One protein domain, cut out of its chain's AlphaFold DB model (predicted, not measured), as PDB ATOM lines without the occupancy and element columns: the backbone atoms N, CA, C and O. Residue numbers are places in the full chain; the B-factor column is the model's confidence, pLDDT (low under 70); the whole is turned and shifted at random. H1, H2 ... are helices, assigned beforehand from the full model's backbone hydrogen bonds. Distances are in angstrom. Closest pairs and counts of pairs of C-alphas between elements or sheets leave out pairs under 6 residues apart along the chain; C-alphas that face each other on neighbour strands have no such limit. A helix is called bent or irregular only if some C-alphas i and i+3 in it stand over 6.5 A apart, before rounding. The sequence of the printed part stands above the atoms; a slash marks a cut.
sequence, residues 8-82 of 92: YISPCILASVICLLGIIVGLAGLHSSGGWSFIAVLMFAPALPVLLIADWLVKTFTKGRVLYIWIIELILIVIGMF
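What this domain is: This is residues 8 to 82 of the 92 residues of an uncharacterized protein of Niastella populi (UniProt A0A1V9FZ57). A long helix, H1, lies beside a second row made of two shorter helices, H2 and then H3, which run back along it; H4 folds back from the end of H3, crosses slantwise past the first residues of H1 and splays away from the pair of rows with its last residues. The printed part has 75 residues with four named helices, in the order H1, H2, H3, H4 along the chain, and no named strand; the class is all helix. The whole is loose, with a radius of gyration of the C-alphas of 14.8 A, and it is a rod in outline, with spans of 47 by 23 by 17 A.

Where its parts are: H1, the longest helix, takes residues 11 to 32 and measures 31.8 A from first to last C-alpha; it begins at C-alpha 11, (24.375, -14.540, -30.172), and ends at C-alpha 32, (8.270, -38.973, -17.696). H3, residues 47 to 61, measures 21.2 A. H2, residues 38 to 44, is short, at 10.4 A. H4, residues 66 to 82, measures 24.5 A and ends at C-alpha 82, (9.902, -14.229, -38.488). No helix is bent or irregular.

How they stand to each other: H1 is the hub and touches the three other helices. With residues 12 to 20 alone it touches H3, at a shallow tilt of 9 degrees, opposite ways; their closest C-alphas are those of Cys 12 and Asp 55, 5.7 A apart. With residues 23 to 27 alone it only just touches H2, with 3 pairs of C-alphas within 8 A, the closest being those of Ile 23 and Phe 44 at 7.0 A; H1 and H2 form a helical hairpin, at a shallow tilt of 23 degrees. Residues 11 to 12 of H1 touch residues 70 to 77 of H4, the same way at a steep tilt of 44 degrees, with the closest C-alphas, those of Pro 11 and Glu 73, 6.0 A apart. H3 and H4 form a second helical hairpin at 36 degrees, only just a steep tilt; the closest C-alphas are those of Val 58 and Ile 69, at 6.1 A. H1, H3 and H4 make an up and down bundle, each helix running against the one before it. H2 and H3 meet only through their link, and H2 and H4 are apart. In H1, H2, H3 and H4 every pair of O i and N i+4 is within hydrogen-bond range.

The domain as a whole: The C-alphas farthest apart, those of Gly 34 and Lys 63, are 47.5 A apart. The printed part has no cut, and the links H1 to H2, H2 to H3 and H3 to H4 are tight. The mean pLDDT of the printed part is 80.1; residues 35 to 41 and 43 to 44 are under 70.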
ATOM      1  N   TYR A   8      33.658 -15.613 -28.274       76.62
ATOM      2  CA  TYR A   8      33.187 -16.950 -27.905       76.62
ATOM      3  C   TYR A   8      31.739 -16.935 -27.403       76.62
ATOM      4  O   TYR A   8      31.021 -17.904 -27.607       76.62
ATOM      5  N   ILE A   9      31.295 -15.829 -26.797       82.88
ATOM      6  CA  ILE A   9      29.900 -15.613 -26.386       82.88
ATOM      7  C   ILE A   9      29.194 -14.828 -27.495       82.88
ATOM      8  O   ILE A   9      28.972 -13.622 -27.385       82.88
ATOM      9  N   SER A  10      28.925 -15.499 -28.609       82.62
ATOM     10  CA  SER A  10      28.204 -14.921 -29.742       82.62
ATOM     11  C   SER A  10      26.694 -15.196 -29.627       82.62
ATOM     12  O   SER A  10      26.300 -16.184 -28.992       82.62
ATOM     13  N   PRO A  11      25.825 -14.337 -30.191       81.88
ATOM     14  CA  PRO A  11      24.375 -14.540 -30.172       81.88
ATOM     15  C   PRO A  11      23.922 -15.924 -30.661       81.88
ATOM     16  O   PRO A  11      23.040 -16.524 -30.046       81.88
ATOM     17  N   CYS A  12      24.541 -16.477 -31.707       83.94
ATOM     18  CA  CYS A  12      24.232 -17.819 -32.201       83.94
ATOM     19  C   CYS A  12      24.639 -18.916 -31.209       83.94
ATOM     20  O   CYS A  12      23.893 -19.882 -31.039       83.94
ATOM     21  N   ILE A  13      25.766 -18.765 -30.503       83.25
ATOM     22  CA  ILE A  13      26.154 -19.698 -29.436       83.25
ATOM     23  C   ILE A  13      25.161 -19.624 -28.272       83.25
ATOM     24  O   ILE A  13      24.711 -20.666 -27.798       83.25
ATOM     25  N   LEU A  14      24.742 -18.426 -27.856       85.50
ATOM     26  CA  LEU A  14      23.710 -18.270 -26.825       85.50
ATOM     27  C   LEU A  14      22.385 -18.925 -27.241       85.50
ATOM     28  O   LEU A  14      21.808 -19.687 -26.466       85.50
ATOM     29  N   ALA A  15      21.944 -18.702 -28.482       82.50
ATOM     30  CA  ALA A  15      20.755 -19.347 -29.034       82.50
ATOM     31  C   ALA A  15      20.896 -20.878 -29.063       82.50
ATOM     32  O   ALA A  15      19.959 -21.587 -28.702       82.50
ATOM     33  N   SER A  16      22.076 -21.395 -29.415       82.56
ATOM     34  CA  SER A  16      22.341 -22.836 -29.429       82.56
ATOM     35  C   SER A  16      22.219 -23.458 -28.035       82.56
ATOM     36  O   SER A  16      21.601 -24.511 -27.900       82.56
ATOM     37  N   VAL A  17      22.712 -22.781 -26.990       84.88
ATOM     38  CA  VAL A  17      22.594 -23.235 -25.596       84.88
ATOM     39  C   VAL A  17      21.133 -23.246 -25.153       84.88
ATOM     40  O   VAL A  17      20.686 -24.226 -24.561       84.88
ATOM     41  N   ILE A  18      20.368 -22.200 -25.482       84.12
ATOM     42  CA  ILE A  18      18.931 -22.131 -25.179       84.12
ATOM     43  C   ILE A  18      18.173 -23.264 -25.885       84.12
ATOM     44  O   ILE A  18      17.373 -23.952 -25.251       84.12
ATOM     45  N   CYS A  19      18.455 -23.512 -27.167       79.75
ATOM     46  CA  CYS A  19      17.887 -24.645 -27.895       79.75
ATOM     47  C   CYS A  19      18.232 -25.979 -27.224       79.75
ATOM     48  O   CYS A  19      17.357 -26.824 -27.063       79.75
ATOM     49  N   LEU A  20      19.482 -26.162 -26.799       81.88
ATOM     50  CA  LEU A  20      19.944 -27.390 -26.155       81.88
ATOM     51  C   LEU A  20      19.227 -27.623 -24.814       81.88
ATOM     52  O   LEU A  20      18.775 -28.735 -24.548       81.88
ATOM     53  N   LEU A  21      19.028 -26.568 -24.017       82.25
ATOM     54  CA  LEU A  21      18.222 -26.625 -22.793       82.25
ATOM     55  C   LEU A  21      16.762 -26.994 -23.084       82.25
ATOM     56  O   LEU A  21      16.218 -27.877 -22.424       82.25
ATOM     57  N   GLY A  22      16.144 -26.377 -24.095       76.81
ATOM     58  CA  GLY A  22      14.779 -26.708 -24.514       76.81
ATOM     59  C   GLY A  22      14.633 -28.168 -24.948       76.81
ATOM     60  O   GLY A  22      13.673 -28.834 -24.564       76.81
ATOM     61  N   ILE A  23      15.623 -28.697 -25.674       78.38
ATOM     62  CA  ILE A  23      15.674 -30.106 -26.084       78.38
ATOM     63  C   ILE A  23      15.768 -31.028 -24.864       78.38
ATOM     64  O   ILE A  23      15.020 -32.001 -24.787       78.38
ATOM     65  N   ILE A  24      16.639 -30.723 -23.896       80.75
ATOM     66  CA  ILE A  24      16.794 -31.528 -22.673       80.75
ATOM     67  C   ILE A  24      15.494 -31.544 -21.863       80.75
ATOM     68  O   ILE A  24      15.036 -32.614 -21.466       80.75
ATOM     69  N   VAL A  25      14.880 -30.377 -21.641       80.44
ATOM     70  CA  VAL A  25      13.619 -30.266 -20.891       80.44
ATOM     71  C   VAL A  25      12.492 -31.003 -21.616       80.44
ATOM     72  O   VAL A  25      11.763 -31.775 -20.989       80.44
ATOM     73  N   GLY A  26      12.389 -30.841 -22.938       73.81
ATOM     74  CA  GLY A  26      11.421 -31.566 -23.762       73.81
ATOM     75  C   GLY A  26      11.601 -33.082 -23.670       73.81
ATOM     76  O   GLY A  26      10.634 -33.810 -23.446       73.81
ATOM     77  N   LEU A  27      12.844 -33.568 -23.755       76.00
ATOM     78  CA  LEU A  27      13.171 -34.992 -23.628       76.00
ATOM     79  C   LEU A  27      12.879 -35.551 -22.233       76.00
ATOM     80  O   LEU A  27      12.388 -36.675 -22.124       76.00
ATOM     81  N   ALA A  28      13.139 -34.780 -21.175       77.31
ATOM     82  CA  ALA A  28      12.827 -35.170 -19.801       77.31
ATOM     83  C   ALA A  28      11.306 -35.282 -19.566       77.31
ATOM     84  O   ALA A  28      10.841 -36.221 -18.909       77.31
ATOM     85  N   GLY A  29      10.520 -34.376 -20.161       75.69
ATOM     86  CA  GLY A  29       9.056 -34.441 -20.153       75.69
ATOM     87  C   GLY A  29       8.508 -35.646 -20.928       75.69
ATOM     88  O   GLY A  29       7.625 -36.356 -20.442       75.69
ATOM     89  N   LEU A  30       9.079 -35.939 -22.102       73.12
ATOM     90  CA  LEU A  30       8.735 -37.117 -22.912       73.12
ATOM     91  C   LEU A  30       9.091 -38.434 -22.209       73.12
ATOM     92  O   LEU A  30       8.347 -39.407 -22.306       73.12
ATOM     93  N   HIS A  31      10.203 -38.471 -21.471       73.19
ATOM     94  CA  HIS A  31      10.599 -39.637 -20.680       73.19
ATOM     95  C   HIS A  31       9.612 -39.908 -19.542       73.19
ATOM     96  O   HIS A  31       9.173 -41.039 -19.357       73.19
ATOM     97  N   SER A  32       9.203 -38.858 -18.826       74.75
ATOM     98  CA  SER A  32       8.270 -38.973 -17.696       74.75
ATOM     99  C   SER A  32       6.848 -39.365 -18.115       74.75
ATOM    100  O   SER A  32       6.113 -39.941 -17.321       74.75
ATOM    101  N   SER A  33       6.458 -39.073 -19.358       76.69
ATOM    102  CA  SER A  33       5.132 -39.392 -19.909       76.69
ATOM    103  C   SER A  33       5.078 -40.721 -20.677       76.69
ATOM    104  O   SER A  33       4.017 -41.092 -21.172       76.69
ATOM    105  N   GLY A  34       6.205 -41.437 -20.809       70.38
ATOM    106  CA  GLY A  34       6.301 -42.662 -21.615       70.38
ATOM    107  C   GLY A  34       6.202 -42.433 -23.132       70.38
ATOM    108  O   GLY A  34       6.251 -43.387 -23.902       70.38
ATOM    109  N   GLY A  35       6.098 -41.177 -23.578       67.12
ATOM    110  CA  GLY A  35       5.929 -40.777 -24.976       67.12
ATOM    111  C   GLY A  35       7.238 -40.644 -25.752       67.12
ATOM    112  O   GLY A  35       7.306 -39.847 -26.685       67.12
ATOM    113  N   TRP A  36       8.298 -41.362 -25.369       65.94
ATOM    114  CA  TRP A  36       9.599 -41.256 -26.033       65.94
ATOM    115  C   TRP A  36       9.476 -41.601 -27.520       65.94
ATOM    116  O   TRP A  36       9.194 -42.737 -27.893       65.94
ATOM    117  N   SER A  37       9.690 -40.603 -28.379       66.00
ATOM    118  CA  SER A  37       9.616 -40.758 -29.829       66.00
ATOM    119  C   SER A  37      10.905 -40.270 -30.466       66.00
ATOM    120  O   SER A  37      11.260 -39.093 -30.377       66.00
ATOM    121  N   PHE A  38      11.597 -41.183 -31.150       68.31
ATOM    122  CA  PHE A  38      12.810 -40.897 -31.922       68.31
ATOM    123  C   PHE A  38      12.597 -39.761 -32.939       68.31
ATOM    124  O   PHE A  38      13.505 -38.979 -33.207       68.31
ATOM    125  N   ILE A  39      11.366 -39.611 -33.438       68.38
ATOM    126  CA  ILE A  39      10.961 -38.551 -34.367       68.38
ATOM    127  C   ILE A  39      11.099 -37.159 -33.741       68.38
ATOM    128  O   ILE A  39      11.566 -36.246 -34.414       68.38
ATOM    129  N   ALA A  40      10.768 -36.991 -32.456       66.31
ATOM    130  CA  ALA A  40      10.905 -35.698 -31.786       66.31
ATOM    131  C   ALA A  40      12.380 -35.270 -31.721       66.31
ATOM    132  O   ALA A  40      12.716 -34.147 -32.085       66.31
ATOM    133  N   VAL A  41      13.280 -36.190 -31.358       69.12
ATOM    134  CA  VAL A  41      14.731 -35.930 -31.373       69.12
ATOM    135  C   VAL A  41      15.189 -35.541 -32.775       69.12
ATOM    136  O   VAL A  41      15.922 -34.571 -32.927       69.12
ATOM    137  N   LEU A  42      14.722 -36.252 -33.801       72.38
ATOM    138  CA  LEU A  42      15.124 -36.022 -35.187       72.38
ATOM    139  C   LEU A  42      14.621 -34.681 -35.746       72.38
ATOM    140  O   LEU A  42      15.283 -34.095 -36.599       72.38
ATOM    141  N   MET A  43      13.499 -34.161 -35.238       69.12
ATOM    142  CA  MET A  43      12.988 -32.832 -35.591       69.12
ATOM    143  C   MET A  43      13.784 -31.690 -34.944       69.12
ATOM    144  O   MET A  43      13.972 -30.652 -35.575       69.12
ATOM    145  N   PHE A  44      14.281 -31.867 -33.715       68.56
ATOM    146  CA  PHE A  44      15.035 -30.821 -33.007       68.56
ATOM    147  C   PHE A  44      16.552 -30.888 -33.225       68.56
ATOM    148  O   PHE A  44      17.223 -29.854 -33.218       68.56
ATOM    149  N   ALA A  45      17.099 -32.081 -33.464       75.06
ATOM    150  CA  ALA A  45      18.517 -32.309 -33.722       75.06
ATOM    151  C   ALA A  45      19.124 -31.414 -34.820       75.06
ATOM    152  O   ALA A  45      20.233 -30.933 -34.593       75.06
ATOM    153  N   PRO A  46      18.468 -31.132 -35.968       79.88
ATOM    154  CA  PRO A  46      19.070 -30.310 -37.017       79.88
ATOM    155  C   PRO A  46      19.190 -28.819 -36.663       79.88
ATOM    156  O   PRO A  46      19.999 -28.126 -37.276       79.88
ATOM    157  N   ALA A  47      18.469 -28.308 -35.659       77.31
ATOM    158  CA  ALA A  47      18.553 -26.892 -35.283       77.31
ATOM    159  C   ALA A  47      19.937 -26.509 -34.717       77.31
ATOM    160  O   ALA A  47      20.470 -25.441 -35.021       77.31
ATOM    161  N   LEU A  48      20.550 -27.405 -33.939       80.25
ATOM    162  CA  LEU A  48      21.881 -27.223 -33.350       80.25
ATOM    163  C   LEU A  48      23.011 -27.071 -34.386       80.25
ATOM    164  O   LEU A  48      23.712 -26.058 -34.340       80.25
ATOM    165  N   PRO A  49      23.213 -28.012 -35.331       83.94
ATOM    166  CA  PRO A  49      24.249 -27.876 -36.343       83.94
ATOM    167  C   PRO A  49      23.991 -26.676 -37.254       83.94
ATOM    168  O   PRO A  49      24.949 -26.011 -37.629       83.94
ATOM    169  N   VAL A  50      22.734 -26.331 -37.556       84.44
ATOM    170  CA  VAL A  50      22.419 -25.130 -38.351       84.44
ATOM    171  C   VAL A  50      22.889 -23.853 -37.646       84.44
ATOM    172  O   VAL A  50      23.553 -23.029 -38.275       84.44
ATOM    173  N   LEU A  51      22.619 -23.703 -36.344       82.31
ATOM    174  CA  LEU A  51      23.075 -22.545 -35.562       82.31
ATOM    175  C   LEU A  51      24.604 -22.473 -35.463       82.31
ATOM    176  O   LEU A  51      25.178 -21.394 -35.604       82.31
ATOM    177  N   LEU A  52      25.272 -23.613 -35.265       84.81
ATOM    178  CA  LEU A  52      26.735 -23.677 -35.184       84.81
ATOM    179  C   LEU A  52      27.412 -23.405 -36.533       84.81
ATOM    180  O   LEU A  52      28.442 -22.732 -36.585       84.81
ATOM    181  N   ILE A  53      26.836 -23.889 -37.636       88.25
ATOM    182  CA  ILE A  53      27.330 -23.603 -38.988       88.25
ATOM    183  C   ILE A  53      27.144 -22.118 -39.310       88.25
ATOM    184  O   ILE A  53      28.066 -21.496 -39.836       88.25
ATOM    185  N   ALA A  54      25.992 -21.532 -38.968       85.88
ATOM    186  CA  ALA A  54      25.743 -20.106 -39.159       85.88
ATOM    187  C   ALA A  54      26.756 -19.244 -38.384       85.88
ATOM    188  O   ALA A  54      27.371 -18.356 -38.974       85.88
ATOM    189  N   ASP A  55      27.001 -19.562 -37.109       86.25
ATOM    190  CA  ASP A  55      28.026 -18.919 -36.274       86.25
ATOM    191  C   ASP A  55      29.422 -18.995 -36.916       86.25
ATOM    192  O   ASP A  55      30.121 -17.987 -37.073       86.25
ATOM    193  N   TRP A  56      29.819 -20.193 -37.358       87.00
ATOM    194  CA  TRP A  56      31.116 -20.410 -37.992       87.00
ATOM    195  C   TRP A  56      31.268 -19.622 -39.299       87.00
ATOM    196  O   TRP A  56      32.311 -18.996 -39.527       87.00
ATOM    197  N   LEU A  57      30.227 -19.592 -40.138       88.50
ATOM    198  CA  LEU A  57      30.213 -18.808 -41.373       88.50
ATOM    199  C   LEU A  57      30.361 -17.317 -41.065       88.50
ATOM    200  O   LEU A  57      31.264 -16.672 -41.602       88.50
ATOM    201  N   VAL A  58      29.546 -16.766 -40.159       87.56
ATOM    202  CA  VAL A  58      29.594 -15.336 -39.812       87.56
ATOM    203  C   VAL A  58      30.967 -14.954 -39.260       87.56
ATOM    204  O   VAL A  58      31.551 -13.957 -39.698       87.56
ATOM    205  N   LYS A  59      31.542 -15.762 -38.363       85.25
ATOM    206  CA  LYS A  59      32.890 -15.531 -37.815       85.25
ATOM    207  C   LYS A  59      33.983 -15.583 -38.882       85.25
ATOM    208  O   LYS A  59      34.942 -14.809 -38.798       85.25
ATOM    209  N   THR A  60      33.829 -16.449 -39.883       86.44
ATOM    210  CA  THR A  60      34.761 -16.566 -41.013       86.44
ATOM    211  C   THR A  60      34.673 -15.345 -41.933       86.44
ATOM    212  O   THR A  60      35.698 -14.730 -42.234       86.44
ATOM    213  N   PHE A  61      33.465 -14.912 -42.307       86.38
ATOM    214  CA  PHE A  61      33.260 -13.761 -43.200       86.38
ATOM    215  C   PHE A  61      33.641 -12.416 -42.567       86.38
ATOM    216  O   PHE A  61      34.169 -11.532 -43.239       86.38
ATOM    217  N   THR A  62      33.426 -12.253 -41.263       84.75
ATOM    218  CA  THR A  62      33.702 -10.995 -40.541       84.75
ATOM    219  C   THR A  62      35.152 -10.854 -40.069       84.75
ATOM    220  O   THR A  62      35.501  -9.841 -39.453       84.75
ATOM    221  N   LYS A  63      36.015 -11.849 -40.337       83.19
ATOM    222  CA  LYS A  63      37.437 -11.877 -39.937       83.19
ATOM    223  C   LYS A  63      37.652 -11.598 -38.439       83.19
ATOM    224  O   LYS A  63      38.641 -10.982 -38.048       83.19
ATOM    225  N   GLY A  64      36.708 -12.012 -37.594       74.50
ATOM    226  CA  GLY A  64      36.782 -11.817 -36.144       74.50
ATOM    227  C   GLY A  64      36.427 -10.419 -35.631       74.50
ATOM    228  O   GLY A  64      36.648 -10.146 -34.449       74.50
ATOM    229  N   ARG A  65      35.852  -9.535 -36.460       83.62
ATOM    230  CA  ARG A  65      35.301  -8.256 -35.983       83.62
ATOM    231  C   ARG A  65      34.023  -8.497 -35.169       83.62
ATOM    232  O   ARG A  65      32.927  -8.548 -35.719       83.62
ATOM    233  N   VAL A  66      34.181  -8.603 -33.850       81.06
ATOM    234  CA  VAL A  66      33.133  -8.970 -32.872       81.06
ATOM    235  C   VAL A  66      31.831  -8.183 -33.041       81.06
ATOM    236  O   VAL A  66      30.759  -8.775 -33.026       81.06
ATOM    237  N   LEU A  67      31.908  -6.869 -33.258       82.38
ATOM    238  CA  LEU A  67      30.719  -6.016 -33.374       82.38
ATOM    239  C   LEU A  67      29.863  -6.375 -34.606       82.38
ATOM    240  O   LEU A  67      28.640  -6.408 -34.527       82.38
ATOM    241  N   TYR A  68      30.508  -6.729 -35.723       83.56
ATOM    242  CA  TYR A  68      29.817  -7.174 -36.938       83.56
ATOM    243  C   TYR A  68      29.231  -8.575 -36.775       83.56
ATOM    244  O   TYR A  68      28.122  -8.815 -37.237       83.56
ATOM    245  N   ILE A  69      29.950  -9.474 -36.090       85.94
ATOM    246  CA  ILE A  69      29.455 -10.817 -35.754       85.94
ATOM    247  C   ILE A  69      28.134 -10.695 -34.996       85.94
ATOM    248  O   ILE A  69      27.132 -11.267 -35.402       85.94
ATOM    249  N   TRP A  70      28.113  -9.859 -33.958       86.94
ATOM    250  CA  TRP A  70      26.928  -9.642 -33.137       86.94
ATOM    251  C   TRP A  70      25.734  -9.105 -33.927       86.94
ATOM    252  O   TRP A  70      24.643  -9.653 -33.815       86.94
ATOM    253  N   ILE A  71      25.928  -8.064 -34.745       87.94
ATOM    254  CA  ILE A  71      24.834  -7.481 -35.535       87.94
ATOM    255  C   ILE A  71      24.282  -8.501 -36.538       87.94
ATOM    256  O   ILE A  71      23.069  -8.670 -36.632       87.94
ATOM    257  N   ILE A  72      25.157  -9.198 -37.270       86.94
ATOM    258  CA  ILE A  72      24.743 -10.152 -38.306       86.94
ATOM    259  C   ILE A  72      24.016 -11.348 -37.686       86.94
ATOM    260  O   ILE A  72      22.956 -11.733 -38.176       86.94
ATOM    261  N   GLU A  73      24.543 -11.915 -36.602       85.62
ATOM    262  CA  GLU A  73      23.906 -13.047 -35.923       85.62
ATOM    263  C   GLU A  73      22.558 -12.666 -35.307       85.62
ATOM    264  O   GLU A  73      21.597 -13.423 -35.419       85.62
ATOM    265  N   LEU A  74      22.446 -11.474 -34.714       86.94
ATOM    266  CA  LEU A  74      21.184 -10.999 -34.145       86.94
ATOM    267  C   LEU A  74      20.129 -10.795 -35.242       86.94
ATOM    268  O   LEU A  74      18.985 -11.211 -35.073       86.94
ATOM    269  N   ILE A  75      20.518 -10.247 -36.398       88.50
ATOM    270  CA  ILE A  75      19.636 -10.138 -37.570       88.50
ATOM    271  C   ILE A  75      19.203 -11.525 -38.062       88.50
ATOM    272  O   ILE A  75      18.016 -11.732 -38.301       88.50
ATOM    273  N   LEU A  76      20.127 -12.485 -38.181       85.06
ATOM    274  CA  LEU A  76      19.810 -13.856 -38.599       85.06
ATOM    275  C   LEU A  76      18.817 -14.532 -37.650       85.06
ATOM    276  O   LEU A  76      17.879 -15.181 -38.109       85.06
ATOM    277  N   ILE A  77      18.990 -14.345 -36.342       82.31
ATOM    278  CA  ILE A  77      18.071 -14.861 -35.326       82.31
ATOM    279  C   ILE A  77      16.685 -14.223 -35.482       82.31
ATOM    280  O   ILE A  77      15.690 -14.944 -35.527       82.31
ATOM    281  N   VAL A  78      16.603 -12.894 -35.614       85.00
ATOM    282  CA  VAL A  78      15.324 -12.182 -35.791       85.00
ATOM    283  C   VAL A  78      14.618 -12.633 -37.070       85.00
ATOM    284  O   VAL A  78      13.429 -12.944 -37.032       85.00
ATOM    285  N   ILE A  79      15.344 -12.733 -38.186       84.94
ATOM    286  CA  ILE A  79      14.818 -13.262 -39.450       84.94
ATOM    287  C   ILE A  79      14.302 -14.690 -39.245       84.94
ATOM    288  O   ILE A  79      13.166 -14.982 -39.609       84.94
ATOM    289  N   GLY A  80      15.080 -15.560 -38.597       77.62
ATOM    290  CA  GLY A  80      14.654 -16.918 -38.260       77.62
ATOM    291  C   GLY A  80      13.327 -16.938 -37.494       77.62
ATOM    292  O   GLY A  80      12.399 -17.638 -37.891       77.62
ATOM    293  N   MET A  81      13.176 -16.104 -36.463       76.06
ATOM    294  CA  MET A  81      11.915 -16.010 -35.714       76.06
ATOM    295  C   MET A  81      10.729 -15.553 -36.580       76.06
ATOM    296  O   MET A  81       9.607 -16.012 -36.365       76.06
ATOM    297  N   PHE A  82      10.950 -14.673 -37.562       78.31
ATOM    298  CA  PHE A  82       9.902 -14.229 -38.488       78.31
ATOM    299  C   PHE A  82       9.476 -15.319 -39.481       78.31
ATOM    300  O   PHE A  82       8.286 -15.438 -39.773       78.31
TER     301      PHE A  82